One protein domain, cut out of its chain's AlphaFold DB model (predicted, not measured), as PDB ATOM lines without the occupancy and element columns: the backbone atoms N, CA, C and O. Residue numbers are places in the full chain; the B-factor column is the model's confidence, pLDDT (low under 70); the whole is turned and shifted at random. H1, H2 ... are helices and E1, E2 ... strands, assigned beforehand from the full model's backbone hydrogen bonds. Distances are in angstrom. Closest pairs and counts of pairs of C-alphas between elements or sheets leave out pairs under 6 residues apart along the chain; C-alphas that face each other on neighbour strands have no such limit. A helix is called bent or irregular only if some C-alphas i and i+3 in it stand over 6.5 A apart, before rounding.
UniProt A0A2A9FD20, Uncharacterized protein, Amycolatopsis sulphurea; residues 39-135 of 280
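Overview. This is residues 39 to 135 of the 280 residues of an uncharacterized protein of Amycolatopsis sulphurea (UniProt A0A2A9FD20). One long helix, H3, runs along one side of a small body built mostly of loops; the body has the short strand hairpin of E1 and E2 near its middle and the short helices H1 and H2 towards one end. H3 makes the longest axis, and H1 is the one named element of the body that it touches. The printed part has 97 residues, with three named helices and two named strands in the order H1, E1, E2, H2, H3; the sheet has the order E1 - E2 and is antiparallel. The class is mostly helix, though under half of the residues, 46 of 97, are in named elements. The whole is compact, with a radius of gyration of the C-alphas of 14.3 A, and its outline is only just elongated, with spans of 48 by 25 by 21 A.

Along the chain. H1 covers residues 42 to 46, beginning at C-alpha 42 at (82.254, 80.944, 88.388). E1 is residues 56 to 58 and E2 is residues 70 to 72, with C-alpha 72 at (81.397, 92.103, 90.406). H2 is residues 91 to 97, 9.7 A from first to last C-alpha. H3 is residues 106 to 133, 38.2 A long, ending at C-alpha 133 at (85.223, 88.372, 115.548). H3 has a kink of 32 degrees near residue 113; it is neither bent nor irregular, but only just: C-alphas 112 and 115 are 6.2 A apart.

Arrangement. H1 touches H2, and their closest C-alphas, those of Leu 46 and Gly 92, are 4.2 A apart. H1 also touches H3, which meets it with residues 111 to 118 alone; the closest C-alphas, those of Cys 42 and Cys 114, are 6.0 A apart. E1 and E2 form a hairpin, antiparallel at 167 degrees between their directions. N 57 and O 71 are within hydrogen-bond range at 2.8 A, and so are N 71 and O 57 at 2.8 A. Residues 71 to 72 of E2 also pair with residues 87 to 88, parallel. H3 is apart from E1, from E2 and from H2. In H1 and H2 every O i to N i+4 pair is within hydrogen-bond range; in H3 22 of 24 are.

Size, cuts and confidence. The C-alphas of Asp 102 and Ala 135 are the two farthest apart, at 48.6 A. The printed part has no cut. The links E1 to E2, of 11 residues, and E2 to H2, of 18 residues, are long. The mean pLDDT of the printed part is 73.1; 37 residues are under 70, among them residues 96 to 117 and 128 to 135, and the mean for H3 is 65.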
ATOM      1  N   ASN A  39      79.966  85.525  96.194       81.25
ATOM      2  CA  ASN A  39      78.591  85.187  95.839       81.25
ATOM      3  C   ASN A  39      78.456  84.977  94.326       81.25
ATOM      4  O   ASN A  39      79.158  85.627  93.560       81.25
ATOM      5  N   GLY A  40      77.545  84.108  93.890       81.56
ATOM      6  CA  GLY A  40      77.350  83.757  92.479       81.56
ATOM      7  C   GLY A  40      78.153  82.533  92.038       81.56
ATOM      8  O   GLY A  40      78.669  81.782  92.866       81.56
ATOM      9  N   THR A  41      78.223  82.310  90.726       77.94
ATOM     10  CA  THR A  41      78.879  81.128  90.147       77.94
ATOM     11  C   THR A  41      79.990  81.511  89.180       77.94
ATOM     12  O   THR A  41      79.809  82.352  88.294       77.94
ATOM     13  N   CYS A  42      81.130  80.838  89.312       78.00
ATOM     14  CA  CYS A  42      82.254  80.944  88.388       78.00
ATOM     15  C   CYS A  42      81.878  80.705  86.922       78.00
ATOM     16  O   CYS A  42      82.268  81.488  86.061       78.00
ATOM     17  N   ASP A  43      81.105  79.650  86.648       76.94
ATOM     18  CA  ASP A  43      80.679  79.289  85.292       76.94
ATOM     19  C   ASP A  43      79.903  80.437  84.633       76.94
ATOM     20  O   ASP A  43      80.294  80.935  83.577       76.94
ATOM     21  N   ALA A  44      78.908  80.984  85.345       80.06
ATOM     22  CA  ALA A  44      78.194  82.163  84.874       80.06
ATOM     23  C   ALA A  44      79.140  83.347  84.634       80.06
ATOM     24  O   ALA A  44      78.946  84.080  83.681       80.06
ATOM     25  N   THR A  45      80.193  83.534  85.431       79.62
ATOM     26  CA  THR A  45      81.147  84.653  85.257       79.62
ATOM     27  C   THR A  45      81.934  84.554  83.959       79.62
ATOM     28  O   THR A  45      82.049  85.534  83.230       79.62
ATOM     29  N   LEU A  46      82.450  83.364  83.653       76.38
ATOM     30  CA  LEU A  46      83.211  83.110  82.428       76.38
ATOM     31  C   LEU A  46      82.325  83.189  81.189       76.38
ATOM     32  O   LEU A  46      82.745  83.641  80.125       76.38
ATOM     33  N   GLN A  47      81.057  82.824  81.345       77.31
ATOM     34  CA  GLN A  47      80.076  82.942  80.284       77.31
ATOM     35  C   GLN A  47      79.352  84.304  80.259       77.31
ATOM     36  O   GLN A  47      78.355  84.433  79.546       77.31
ATOM     37  N   ASN A  48      79.844  85.329  80.972       72.31
ATOM     38  CA  ASN A  48      79.249  86.676  81.062       72.31
ATOM     39  C   ASN A  48      77.775  86.679  81.529       72.31
ATOM     40  O   ASN A  48      76.859  87.181  80.867       72.31
ATOM     41  N   GLY A  49      77.517  86.033  82.657       67.25
ATOM     42  CA  GLY A  49      76.209  85.898  83.283       67.25
ATOM     43  C   GLY A  49      75.233  85.014  82.502       67.25
ATOM     44  O   GLY A  49      74.012  85.199  82.602       67.25
ATOM     45  N   LYS A  50      75.715  84.095  81.656       72.06
ATOM     46  CA  LYS A  50      74.858  83.045  81.080       72.06
ATOM     47  C   LYS A  50      74.648  81.960  82.139       72.06
ATOM     48  O   LYS A  50      75.596  81.521  82.768       72.06
ATOM     49  N   GLY A  51      73.392  81.587  82.383       73.69
ATOM     50  CA  GLY A  51      73.041  80.541  83.354       73.69
ATOM     51  C   GLY A  51      72.891  80.985  84.817       73.69
ATOM     52  O   GLY A  51      72.508  80.165  85.643       73.69
ATOM     53  N   GLY A  52      73.117  82.258  85.164       79.88
ATOM     54  CA  GLY A  52      72.931  82.717  86.545       79.88
ATOM     55  C   GLY A  52      73.586  84.059  86.865       79.88
ATOM     56  O   GLY A  52      73.926  84.831  85.968       79.88
ATOM     57  N   ASN A  53      73.749  84.335  88.162       84.12
ATOM     58  CA  ASN A  53      74.476  85.512  88.635       84.12
ATOM     59  C   ASN A  53      75.988  85.269  88.512       84.12
ATOM     60  O   ASN A  53      76.505  84.266  89.016       84.12
ATOM     61  N   GLY A  54      76.689  86.218  87.889       82.56
ATOM     62  CA  GLY A  54      78.147  86.260  87.896       82.56
ATOM     63  C   GLY A  54      78.713  86.394  89.313       82.56
ATOM     64  O   GLY A  54      78.023  86.807  90.248       82.56
ATOM     65  N   LEU A  55      79.979  86.032  89.468       85.19
ATOM     66  CA  LEU A  55      80.684  86.015  90.737       85.19
ATOM     67  C   LEU A  55      80.898  87.455  91.220       85.19
ATOM     68  O   LEU A  55      81.281  88.338  90.452       85.19
ATOM     69  N   SER A  56      80.657  87.704  92.500       87.38
ATOM     70  CA  SER A  56      80.927  88.979  93.155       87.38
ATOM     71  C   SER A  56      81.766  88.746  94.398       87.38
ATOM     72  O   SER A  56      81.407  87.907  95.223       87.38
ATOM     73  N   LEU A  57      82.840  89.510  94.541       85.88
ATOM     74  CA  LEU A  57      83.720  89.509  95.698       85.88
ATOM     75  C   LEU A  57      83.316  90.641  96.647       85.88
ATOM     76  O   LEU A  57      83.440  91.809  96.285       85.88
ATOM     77  N   ASP A  58      82.861  90.315  97.853       84.62
ATOM     78  CA  ASP A  58      82.604  91.261  98.936       84.62
ATOM     79  C   ASP A  58      83.787  91.303  99.912       84.62
ATOM     80  O   ASP A  58      83.885  90.514 100.850       84.62
ATOM     81  N   ALA A  59      84.685  92.265  99.710       82.06
ATOM     82  CA  ALA A  59      85.807  92.514 100.611       82.06
ATOM     83  C   ALA A  59      85.368  93.144 101.947       82.06
ATOM     84  O   ALA A  59      86.150  93.192 102.898       82.06
ATOM     85  N   GLY A  60      84.126  93.630 102.035       79.75
ATOM     86  CA  GLY A  60      83.545  94.169 103.259       79.75
ATOM     87  C   GLY A  60      83.049  93.082 104.210       79.75
ATOM     88  O   GLY A  60      83.081  93.284 105.426       79.75
ATOM     89  N   ALA A  61      82.660  91.912 103.691       78.62
ATOM     90  CA  ALA A  61      82.192  90.795 104.509       78.62
ATOM     91  C   ALA A  61      83.234  90.375 105.570       78.62
ATOM     92  O   ALA A  61      82.873  90.361 106.753       78.62
ATOM     93  N   PRO A  62      84.526  90.152 105.249       71.25
ATOM     94  CA  PRO A  62      85.546  89.849 106.257       71.25
ATOM     95  C   PRO A  62      85.730  90.920 107.338       71.25
ATOM     96  O   PRO A  62      86.154  90.611 108.448       71.25
ATOM     97  N   LEU A  63      85.402  92.177 107.028       74.19
ATOM     98  CA  LEU A  63      85.563  93.333 107.912       74.19
ATOM     99  C   LEU A  63      84.296  93.658 108.718       74.19
ATOM    100  O   LEU A  63      84.201  94.740 109.295       74.19
ATOM    101  N   ASN A  64      83.320  92.745 108.755       73.31
ATOM    102  CA  ASN A  64      82.013  92.953 109.387       73.31
ATOM    103  C   ASN A  64      81.230  94.147 108.794       73.31
ATOM    104  O   ASN A  64      80.436  94.802 109.469       73.31
ATOM    105  N   ALA A  65      81.469  94.437 107.515       77.75
ATOM    106  CA  ALA A  65      80.818  95.488 106.743       77.75
ATOM    107  C   ALA A  65      80.275  94.911 105.416       77.75
ATOM    108  O   ALA A  65      80.709  95.338 104.341       77.75
ATOM    109  N   PRO A  66      79.356  93.927 105.462       80.38
ATOM    110  CA  PRO A  66      78.875  93.248 104.261       80.38
ATOM    111  C   PRO A  66      78.193  94.225 103.294       80.38
ATOM    112  O   PRO A  66      77.562  95.204 103.703       80.38
ATOM    113  N   ASN A  67      78.321  93.951 101.999       79.69
ATOM    114  CA  ASN A  67      77.792  94.728 100.876       79.69
ATOM    115  C   ASN A  67      78.329  96.172 100.769       79.69
ATOM    116  O   ASN A  67      77.809  96.969  99.985       79.69
ATOM    117  N   ARG A  68      79.364  96.540 101.541       79.88
ATOM    118  CA  ARG A  68      79.981  97.880 101.489       79.88
ATOM    119  C   ARG A  68      81.119  97.990 100.487       79.88
ATOM    120  O   ARG A  68      81.406  99.095 100.047       79.88
ATOM    121  N   LEU A  69      81.779  96.881 100.159       82.56
ATOM    122  CA  LEU A  69      82.942  96.834  99.274       82.56
ATOM    123  C   LEU A  69      82.825  95.610  98.370       82.56
ATOM    124  O   LEU A  69      83.549  94.630  98.539       82.56
ATOM    125  N   THR A  70      81.886  95.658  97.424       85.00
ATOM    126  CA  THR A  70      81.660  94.543  96.500       85.00
ATOM    127  C   THR A  70      82.109  94.866  95.084       85.00
ATOM    128  O   THR A  70      81.703  95.879  94.512       85.00
ATOM    129  N   VAL A  71      82.898  93.961  94.508       85.75
ATOM    130  CA  VAL A  71      83.336  93.978  93.112       85.75
ATOM    131  C   VAL A  71      82.686  92.807  92.379       85.75
ATOM    132  O   VAL A  71      82.872  91.653  92.749       85.75
ATOM    133  N   GLY A  72      81.908  93.093  91.344       86.88
ATOM    134  CA  GLY A  72      81.397  92.103  90.406       86.88
ATOM    135  C   GLY A  72      82.456  91.731  89.382       86.88
ATOM    136  O   GLY A  72      83.134  92.607  88.858       86.88
ATOM    137  N   LEU A  73      82.568  90.446  89.073       85.38
ATOM    138  CA  LEU A  73      83.487  89.909  88.064       85.38
ATOM    139  C   LEU A  73      82.796  89.704  86.700       85.38
ATOM    140  O   LEU A  73      83.405  89.229  85.743       85.38
ATOM    141  N   ASP A  74      81.517  90.070  86.616       83.69
ATOM    142  CA  ASP A  74      80.697  90.058  85.409       83.69
ATOM    143  C   ASP A  74      79.583  91.121  85.509       83.69
ATOM    144  O   ASP A  74      79.169  91.540  86.593       83.69
ATOM    145  N   SER A  75      79.080  91.531  84.347       81.06
ATOM    146  CA  SER A  75      77.940  92.423  84.122       81.06
ATOM    147  C   SER A  75      76.656  92.078  84.895       81.06
ATOM    148  O   SER A  75      75.895  92.984  85.242       81.06
ATOM    149  N   LYS A  76      76.405  90.799  85.191       81.62
ATOM    150  CA  LYS A  76      75.234  90.315  85.938       81.62
ATOM    151  C   LYS A  76      75.569  89.865  87.355       81.62
ATOM    152  O   LYS A  76      74.724  89.248  88.008       81.62
ATOM    153  N   ALA A  77      76.773  90.152  87.842       83.88
ATOM    154  CA  ALA A  77      77.128  89.873  89.222       83.88
ATOM    155  C   ALA A  77      76.198  90.630  90.183       83.88
ATOM    156  O   ALA A  77      75.849  91.793  89.957       83.88
ATOM    157  N   LYS A  78      75.795  89.957  91.264       85.75
ATOM    158  CA  LYS A  78      74.923  90.517  92.302       85.75
ATOM    159  C   LYS A  78      75.532  90.315  93.679       85.75
ATOM    160  O   LYS A  78      76.048  89.245  93.985       85.75
ATOM    161  N   GLN A  79      75.390  91.335  94.514       84.50
ATOM    162  CA  GLN A  79      75.677  91.284  95.942       84.50
ATOM    163  C   GLN A  79      74.802  90.234  96.644       84.50
ATOM    164  O   GLN A  79      73.807  89.760  96.087       84.50
ATOM    165  N   ALA A  80      75.163  89.877  97.878       79.06
ATOM    166  CA  ALA A  80      74.420  88.899  98.677       79.06
ATOM    167  C   ALA A  80      72.967  89.340  98.948       79.06
ATOM    168  O   ALA A  80      72.077  88.505  99.061       79.06
ATOM    169  N   ASP A  81      72.714  90.650  98.983       81.69
ATOM    170  CA  ASP A  81      71.378  91.246  99.116       81.69
ATOM    171  C   ASP A  81      70.642  91.434  97.770       81.69
ATOM    172  O   ASP A  81      69.584  92.061  97.711       81.69
ATOM    173  N   GLY A  82      71.199  90.910  96.675       81.69
ATOM    174  CA  GLY A  82      70.628  90.986  95.332       81.69
ATOM    175  C   GLY A  82      70.855  92.316  94.605       81.69
ATOM    176  O   GLY A  82      70.417  92.448  93.458       81.69
ATOM    177  N   LYS A  83      71.541  93.290  95.220       85.62
ATOM    178  CA  LYS A  83      71.873  94.574  94.583       85.62
ATOM    179  C   LYS A  83      73.085  94.463  93.659       85.62
ATOM    180  O   LYS A  83      73.770  93.442  93.601       85.62
ATOM    181  N   ARG A  84      73.331  95.520  92.877       86.38
ATOM    182  CA  ARG A  84      74.496  95.596  91.987       86.38
ATOM    183  C   ARG A  84      75.763  95.914  92.791       86.38
ATOM    184  O   ARG A  84      75.695  96.746  93.690       86.38
ATOM    185  N   PRO A  85      76.905  95.297  92.457       86.75
ATOM    186  CA  PRO A  85      78.183  95.622  93.078       86.75
ATOM    187  C   PRO A  85      78.603  97.065  92.765       86.75
ATOM    188  O   PRO A  85      78.141  97.665  91.795       86.75
ATOM    189  N   LEU A  86      79.501  97.617  93.587       85.62
ATOM    190  CA  LEU A  86      80.007  98.986  93.434       85.62
ATOM    191  C   LEU A  86      80.837  99.160  92.165       85.62
ATOM    192  O   LEU A  86      80.796 100.210  91.528       85.62
ATOM    193  N   LEU A  87      81.600  98.127  91.821       85.31
ATOM    194  CA  LEU A  87      82.407  98.078  90.617       85.31
ATOM    195  C   LEU A  87      82.146  96.756  89.915       85.31
ATOM    196  O   LEU A  87      82.095  95.719  90.568       85.31
ATOM    197  N   THR A  88      82.037  96.787  88.593       84.75
ATOM    198  CA  THR A  88      81.957  95.581  87.776       84.75
ATOM    199  C   THR A  88      83.154  95.530  86.843       84.75
ATOM    200  O   THR A  88      83.391  96.464  86.082       84.75
ATOM    201  N   VAL A  89      83.899  94.433  86.899       83.56
ATOM    202  CA  VAL A  89      85.030  94.138  86.023       83.56
ATOM    203  C   VAL A  89      84.628  92.946  85.161       83.56
ATOM    204  O   VAL A  89      84.349  91.898  85.728       83.56
ATOM    205  N   PRO A  90      84.567  93.059  83.824       77.31
ATOM    206  CA  PRO A  90      84.148  91.960  82.958       77.31
ATOM    207  C   PRO A  90      85.291  90.952  82.779       77.31
ATOM    208  O   PRO A  90      86.055  91.000  81.816       77.31
ATOM    209  N   VAL A  91      85.442  90.035  83.735       78.75
ATOM    210  CA  VAL A  91      86.535  89.054  83.711       78.75
ATOM    211  C   VAL A  91      86.334  88.013  82.614       78.75
ATOM    212  O   VAL A  91      87.323  87.573  82.034       78.75
ATOM    213  N   GLY A  92      85.091  87.669  82.264       70.44
ATOM    214  CA  GLY A  92      84.807  86.775  81.135       70.44
ATOM    215  C   GLY A  92      85.310  87.329  79.796       70.44
ATOM    216  O   GLY A  92      85.913  86.596  79.014       70.44
ATOM    217  N   ASP A  93      85.189  88.639  79.565       70.62
ATOM    218  CA  ASP A  93      85.722  89.277  78.352       70.62
ATOM    219  C   ASP A  93      87.255  89.327  78.349       70.62
ATOM    220  O   ASP A  93      87.886  89.121  77.309       70.62
ATOM    221  N   LEU A  94      87.876  89.537  79.515       68.44
ATOM    222  CA  LEU A  94      89.331  89.457  79.659       68.44
ATOM    223  C   LEU A  94      89.845  88.028  79.434       68.44
ATOM    224  O   LEU A  94      90.858  87.848  78.763       68.44
ATOM    225  N   ALA A  95      89.146  87.013  79.948       70.62
ATOM    226  CA  ALA A  95      89.494  85.605  79.761       70.62
ATOM    227  C   ALA A  95      89.388  85.183  78.285       70.62
ATOM    228  O   ALA A  95      90.318  84.568  77.758       70.62
ATOM    229  N   ARG A  96      88.324  85.617  77.593       68.25
ATOM    230  CA  ARG A  96      88.159  85.424  76.144       68.25
ATOM    231  C   ARG A  96      89.244  86.116  75.338       68.25
ATOM    232  O   ARG A  96      89.844  85.503  74.462       68.25
ATOM    233  N   GLY A  97      89.553  87.372  75.663       67.81
ATOM    234  CA  GLY A  97      90.636  88.116  75.015       67.81
ATOM    235  C   GLY A  97      92.019  87.484  75.217       67.81
ATOM    236  O   GLY A  97      92.913  87.668  74.392       67.81
ATOM    237  N   LEU A  98      92.197  86.708  76.289       67.62
ATOM    238  CA  LEU A  98      93.415  85.952  76.582       67.62
ATOM    239  C   LEU A  98      93.442  84.552  75.935       67.62
ATOM    240  O   LEU A  98      94.464  83.871  76.039       67.62
ATOM    241  N   GLY A  99      92.372  84.143  75.243       61.75
ATOM    242  CA  GLY A  99      92.276  82.858  74.542       61.75
ATOM    243  C   GLY A  99      92.113  81.654  75.469       61.75
ATOM    244  O   GLY A  99      92.527  80.554  75.114       61.75
ATOM    245  N   VAL A 100      91.559  81.848  76.670       63.59
ATOM    246  CA  VAL A 100      91.352  80.756  77.640       63.59
ATOM    247  C   VAL A 100      90.275  79.773  77.154       63.59
ATOM    248  O   VAL A 100      90.378  78.581  77.436       63.59
ATOM    249  N   ASP A 101      89.309  80.245  76.363       62.38
ATOM    250  CA  ASP A 101      88.244  79.428  75.763       62.38
ATOM    251  C   ASP A 101      88.730  78.489  74.634       62.38
ATOM    252  O   ASP A 101      88.061  77.505  74.337       62.38
ATOM    253  N   ASP A 102      89.896  78.743  74.024       57.62
ATOM    254  CA  ASP A 102      90.435  77.931  72.911       57.62
ATOM    255  C   ASP A 102      91.272  76.724  73.379       57.62
ATOM    256  O   ASP A 102      91.792  75.950  72.571       57.62
ATOM    257  N   VAL A 103      91.430  76.539  74.695       56.03
ATOM    258  CA  VAL A 103      92.227  75.442  75.251       56.03
ATOM    259  C   VAL A 103      91.283  74.347  75.768       56.03
ATOM    260  O   VAL A 103      90.723  74.494  76.853       56.03
ATOM    261  N   PRO A 104      91.145  73.192  75.088       53.00
ATOM    262  CA  PRO A 104      90.211  72.126  75.489       53.00
ATOM    263  C   PRO A 104      90.525  71.503  76.863       53.00
ATOM    264  O   PRO A 104      89.704  70.799  77.447       53.00
ATOM    265  N   VAL A 105      91.719  71.766  77.403       53.16
ATOM    266  CA  VAL A 105      92.138  71.356  78.753       53.16
ATOM    267  C   VAL A 105      91.659  72.347  79.827       53.16
ATOM    268  O   VAL A 105      91.473  71.952  80.979       53.16
ATOM    269  N   ALA A 106      91.423  73.614  79.467       55.25
ATOM    270  CA  ALA A 106      91.010  74.656  80.402       55.25
ATOM    271  C   ALA A 106      89.592  74.422  80.923       55.25
ATOM    272  O   ALA A 106      89.371  74.588  82.114       55.25
ATOM    273  N   ASP A 107      88.673  73.932  80.093       56.34
ATOM    274  CA  ASP A 107      87.269  73.735  80.479       56.34
ATOM    275  C   ASP A 107      87.116  72.764  81.668       56.34
ATOM    276  O   ASP A 107      86.420  73.032  82.646       56.34
ATOM    277  N   ARG A 108      87.873  71.655  81.659       55.78
ATOM    278  CA  ARG A 108      87.883  70.680  82.769       55.78
ATOM    279  C   ARG A 108      88.624  71.182  84.004       55.78
ATOM    280  O   ARG A 108      88.271  70.810  85.124       55.78
ATOM    281  N   LEU A 109      89.667  71.985  83.814       56.97
ATOM    282  CA  LEU A 109      90.420  72.579  84.916       56.97
ATOM    283  C   LEU A 109      89.594  73.661  85.606       56.97
ATOM    284  O   LEU A 109      89.521  73.676  86.824       56.97
ATOM    285  N   VAL A 110      88.913  74.503  84.841       61.84
ATOM    286  CA  VAL A 110      88.021  75.556  85.322       61.84
ATOM    287  C   VAL A 110      86.809  74.965  86.040       61.84
ATOM    288  O   VAL A 110      86.504  75.400  87.152       61.84
ATOM    289  N   ALA A 111      86.171  73.940  85.466       62.16
ATOM    290  CA  ALA A 111      85.010  73.289  86.074       62.16
ATOM    291  C   ALA A 111      85.308  72.724  87.475       62.16
ATOM    292  O   ALA A 111      84.443  72.759  88.347       62.16
ATOM    293  N   ASN A 112      86.537  72.252  87.716       60.25
ATOM    294  CA  ASN A 112      86.936  71.677  89.004       60.25
ATOM    295  C   ASN A 112      87.645  72.679  89.928       60.25
ATOM    296  O   ASN A 112      87.440  72.664  91.140       60.25
ATOM    297  N   ALA A 113      88.474  73.565  89.378       63.81
ATOM    298  CA  ALA A 113      89.261  74.507  90.164       63.81
ATOM    299  C   ALA A 113      88.429  75.692  90.650       63.81
ATOM    300  O   ALA A 113      88.717  76.225  91.717       63.81
ATOM    301  N   CYS A 114      87.402  76.115  89.909       69.25
ATOM    302  CA  CYS A 114      86.667  77.321  90.273       69.25
ATOM    303  C   CYS A 114      85.723  77.127  91.471       69.25
ATOM    304  O   CYS A 114      85.780  77.949  92.387       69.25
ATOM    305  N   PRO A 115      84.945  76.029  91.572       69.50
ATOM    306  CA  PRO A 115      84.221  75.715  92.804       69.50
ATOM    307  C   PRO A 115      85.161  75.551  94.007       69.50
ATOM    308  O   PRO A 115      84.873  76.067  95.083       69.50
ATOM    309  N   ALA A 116      86.317  74.901  93.816       67.81
ATOM    310  CA  ALA A 116      87.319  74.723  94.870       67.81
ATOM    311  C   ALA A 116      87.936  76.058  95.326       67.81
ATOM    312  O   ALA A 116      88.074  76.302  96.522       67.81
ATOM    313  N   ALA A 117      88.262  76.952  94.391       67.88
ATOM    314  CA  ALA A 117      88.785  78.280  94.693       67.88
ATOM    315  C   ALA A 117      87.739  79.166  95.384       67.88
ATOM    316  O   ALA A 117      88.063  79.876  96.336       67.88
ATOM    317  N   GLN A 118      86.480  79.099  94.943       70.31
ATOM    318  CA  GLN A 118      85.373  79.814  95.572       70.31
ATOM    319  C   GLN A 118      85.142  79.330  97.009       70.31
ATOM    320  O   GLN A 118      84.973  80.156  97.906       70.31
ATOM    321  N   ALA A 119      85.185  78.013  97.244       69.88
ATOM    322  CA  ALA A 119      85.112  77.437  98.584       69.88
ATOM    323  C   ALA A 119      86.279  77.918  99.459       69.88
ATOM    324  O   ALA A 119      86.046  78.525 100.500       69.88
ATOM    325  N   ALA A 120      87.520  77.784  98.983       66.00
ATOM    326  CA  ALA A 120      88.708  78.201  99.728       66.00
ATOM    327  C   ALA A 120      88.687  79.693 100.111       66.00
ATOM    328  O   ALA A 120      89.067  80.069 101.219       66.00
ATOM    329  N   ALA A 121      88.228  80.564  99.212       67.56
ATOM    330  CA  ALA A 121      88.148  81.994  99.483       67.56
ATOM    331  C   ALA A 121      87.002  82.356 100.448       67.56
ATOM    332  O   ALA A 121      87.150  83.266 101.268       67.56
ATOM    333  N   ASN A 122      85.889  81.621 100.409       74.56
ATOM    334  CA  ASN A 122      84.836  81.738 101.415       74.56
ATOM    335  C   ASN A 122      85.312  81.245 102.789       74.56
ATOM    336  O   ASN A 122      85.087  81.931 103.785       74.56
ATOM    337  N   ASP A 123      86.052  80.141 102.845       70.44
ATOM    338  CA  ASP A 123      86.620  79.588 104.080       70.44
ATOM    339  C   ASP A 123      87.654  80.521 104.707       70.44
ATOM    340  O   ASP A 123      87.657  80.746 105.922       70.44
ATOM    341  N   LEU A 124      88.503  81.132 103.879       71.06
ATOM    342  CA  LEU A 124      89.446  82.152 104.320       71.06
ATOM    343  C   LEU A 124      88.718  83.396 104.845       71.06
ATOM    344  O   LEU A 124      89.117  83.960 105.867       71.06
ATOM    345  N   GLY A 125      87.636  83.802 104.178       65.81
ATOM    346  CA  GLY A 125      86.759  84.877 104.634       65.81
ATOM    347  C   GLY A 125      86.172  84.589 106.014       65.81
ATOM    348  O   GLY A 125      86.332  85.401 106.924       65.81
ATOM    349  N   ASN A 126      85.594  83.401 106.198       68.81
ATOM    350  CA  ASN A 126      85.034  82.957 107.475       68.81
ATOM    351  C   ASN A 126      86.106  82.866 108.566       68.81
ATOM    352  O   ASN A 126      85.884  83.298 109.693       68.81
ATOM    353  N   THR A 127      87.291  82.343 108.246       70.25
ATOM    354  CA  THR A 127      88.418  82.271 109.190       70.25
ATOM    355  C   THR A 127      88.857  83.669 109.612       70.25
ATOM    356  O   THR A 127      89.066  83.926 110.795       70.25
ATOM    357  N   THR A 128      88.928  84.605 108.666       65.19
ATOM    358  CA  THR A 128      89.253  86.007 108.945       65.19
ATOM    359  C   THR A 128      88.184  86.655 109.825       65.19
ATOM    360  O   THR A 128      88.526  87.310 110.808       65.19
ATOM    361  N   GLN A 129      86.898  86.419 109.548       65.88
ATOM    362  CA  GLN A 129      85.790  86.870 110.399       65.88
ATOM    363  C   GLN A 129      85.826  86.229 111.783       65.88
ATOM    364  O   GLN A 129      85.510  86.893 112.759       65.88
ATOM    365  N   SER A 130      86.228  84.964 111.892       64.94
ATOM    366  CA  SER A 130      86.372  84.265 113.169       64.94
ATOM    367  C   SER A 130      87.523  84.853 113.986       64.94
ATOM    368  O   SER A 130      87.357  85.135 115.165       64.94
ATOM    369  N   LEU A 131      88.664  85.152 113.359       67.31
ATOM    370  CA  LEU A 131      89.815  85.771 114.023       67.31
ATOM    371  C   LEU A 131      89.549  87.226 114.431       67.31
ATOM    372  O   LEU A 131      89.907  87.635 115.533       67.31
ATOM    373  N   LEU A 132      88.900  88.010 113.567       62.84
ATOM    374  CA  LEU A 132      88.534  89.401 113.859       62.84
ATOM    375  C   LEU A 132      87.324  89.489 114.805       62.84
ATOM    376  O   LEU A 132      87.237  90.399 115.629       62.84
ATOM    377  N   GLY A 133      86.410  88.527 114.712       52.25
ATOM    378  CA  GLY A 133      85.223  88.372 115.548       52.25
ATOM    379  C   GLY A 133      85.506  87.724 116.901       52.25
ATOM    380  O   GLY A 133      84.756  87.964 117.839       52.25
ATOM    381  N   ALA A 134      86.617  87.000 117.076       49.28
ATOM    382  CA  ALA A 134      87.051  86.459 118.369       49.28
ATOM    383  C   ALA A 134      87.408  87.551 119.399       49.28
ATOM    384  O   ALA A 134      87.483  87.263 120.592       49.28
ATOM    385  N   ALA A 135      87.532  88.817 118.976       44.06
ATOM    386  CA  ALA A 135      87.554  89.971 119.877       44.06
ATOM    387  C   ALA A 135      86.178  90.282 120.514       44.06
ATOM    388  O   ALA A 135      86.094  91.065 121.458       44.06
TER     389      ALA A 135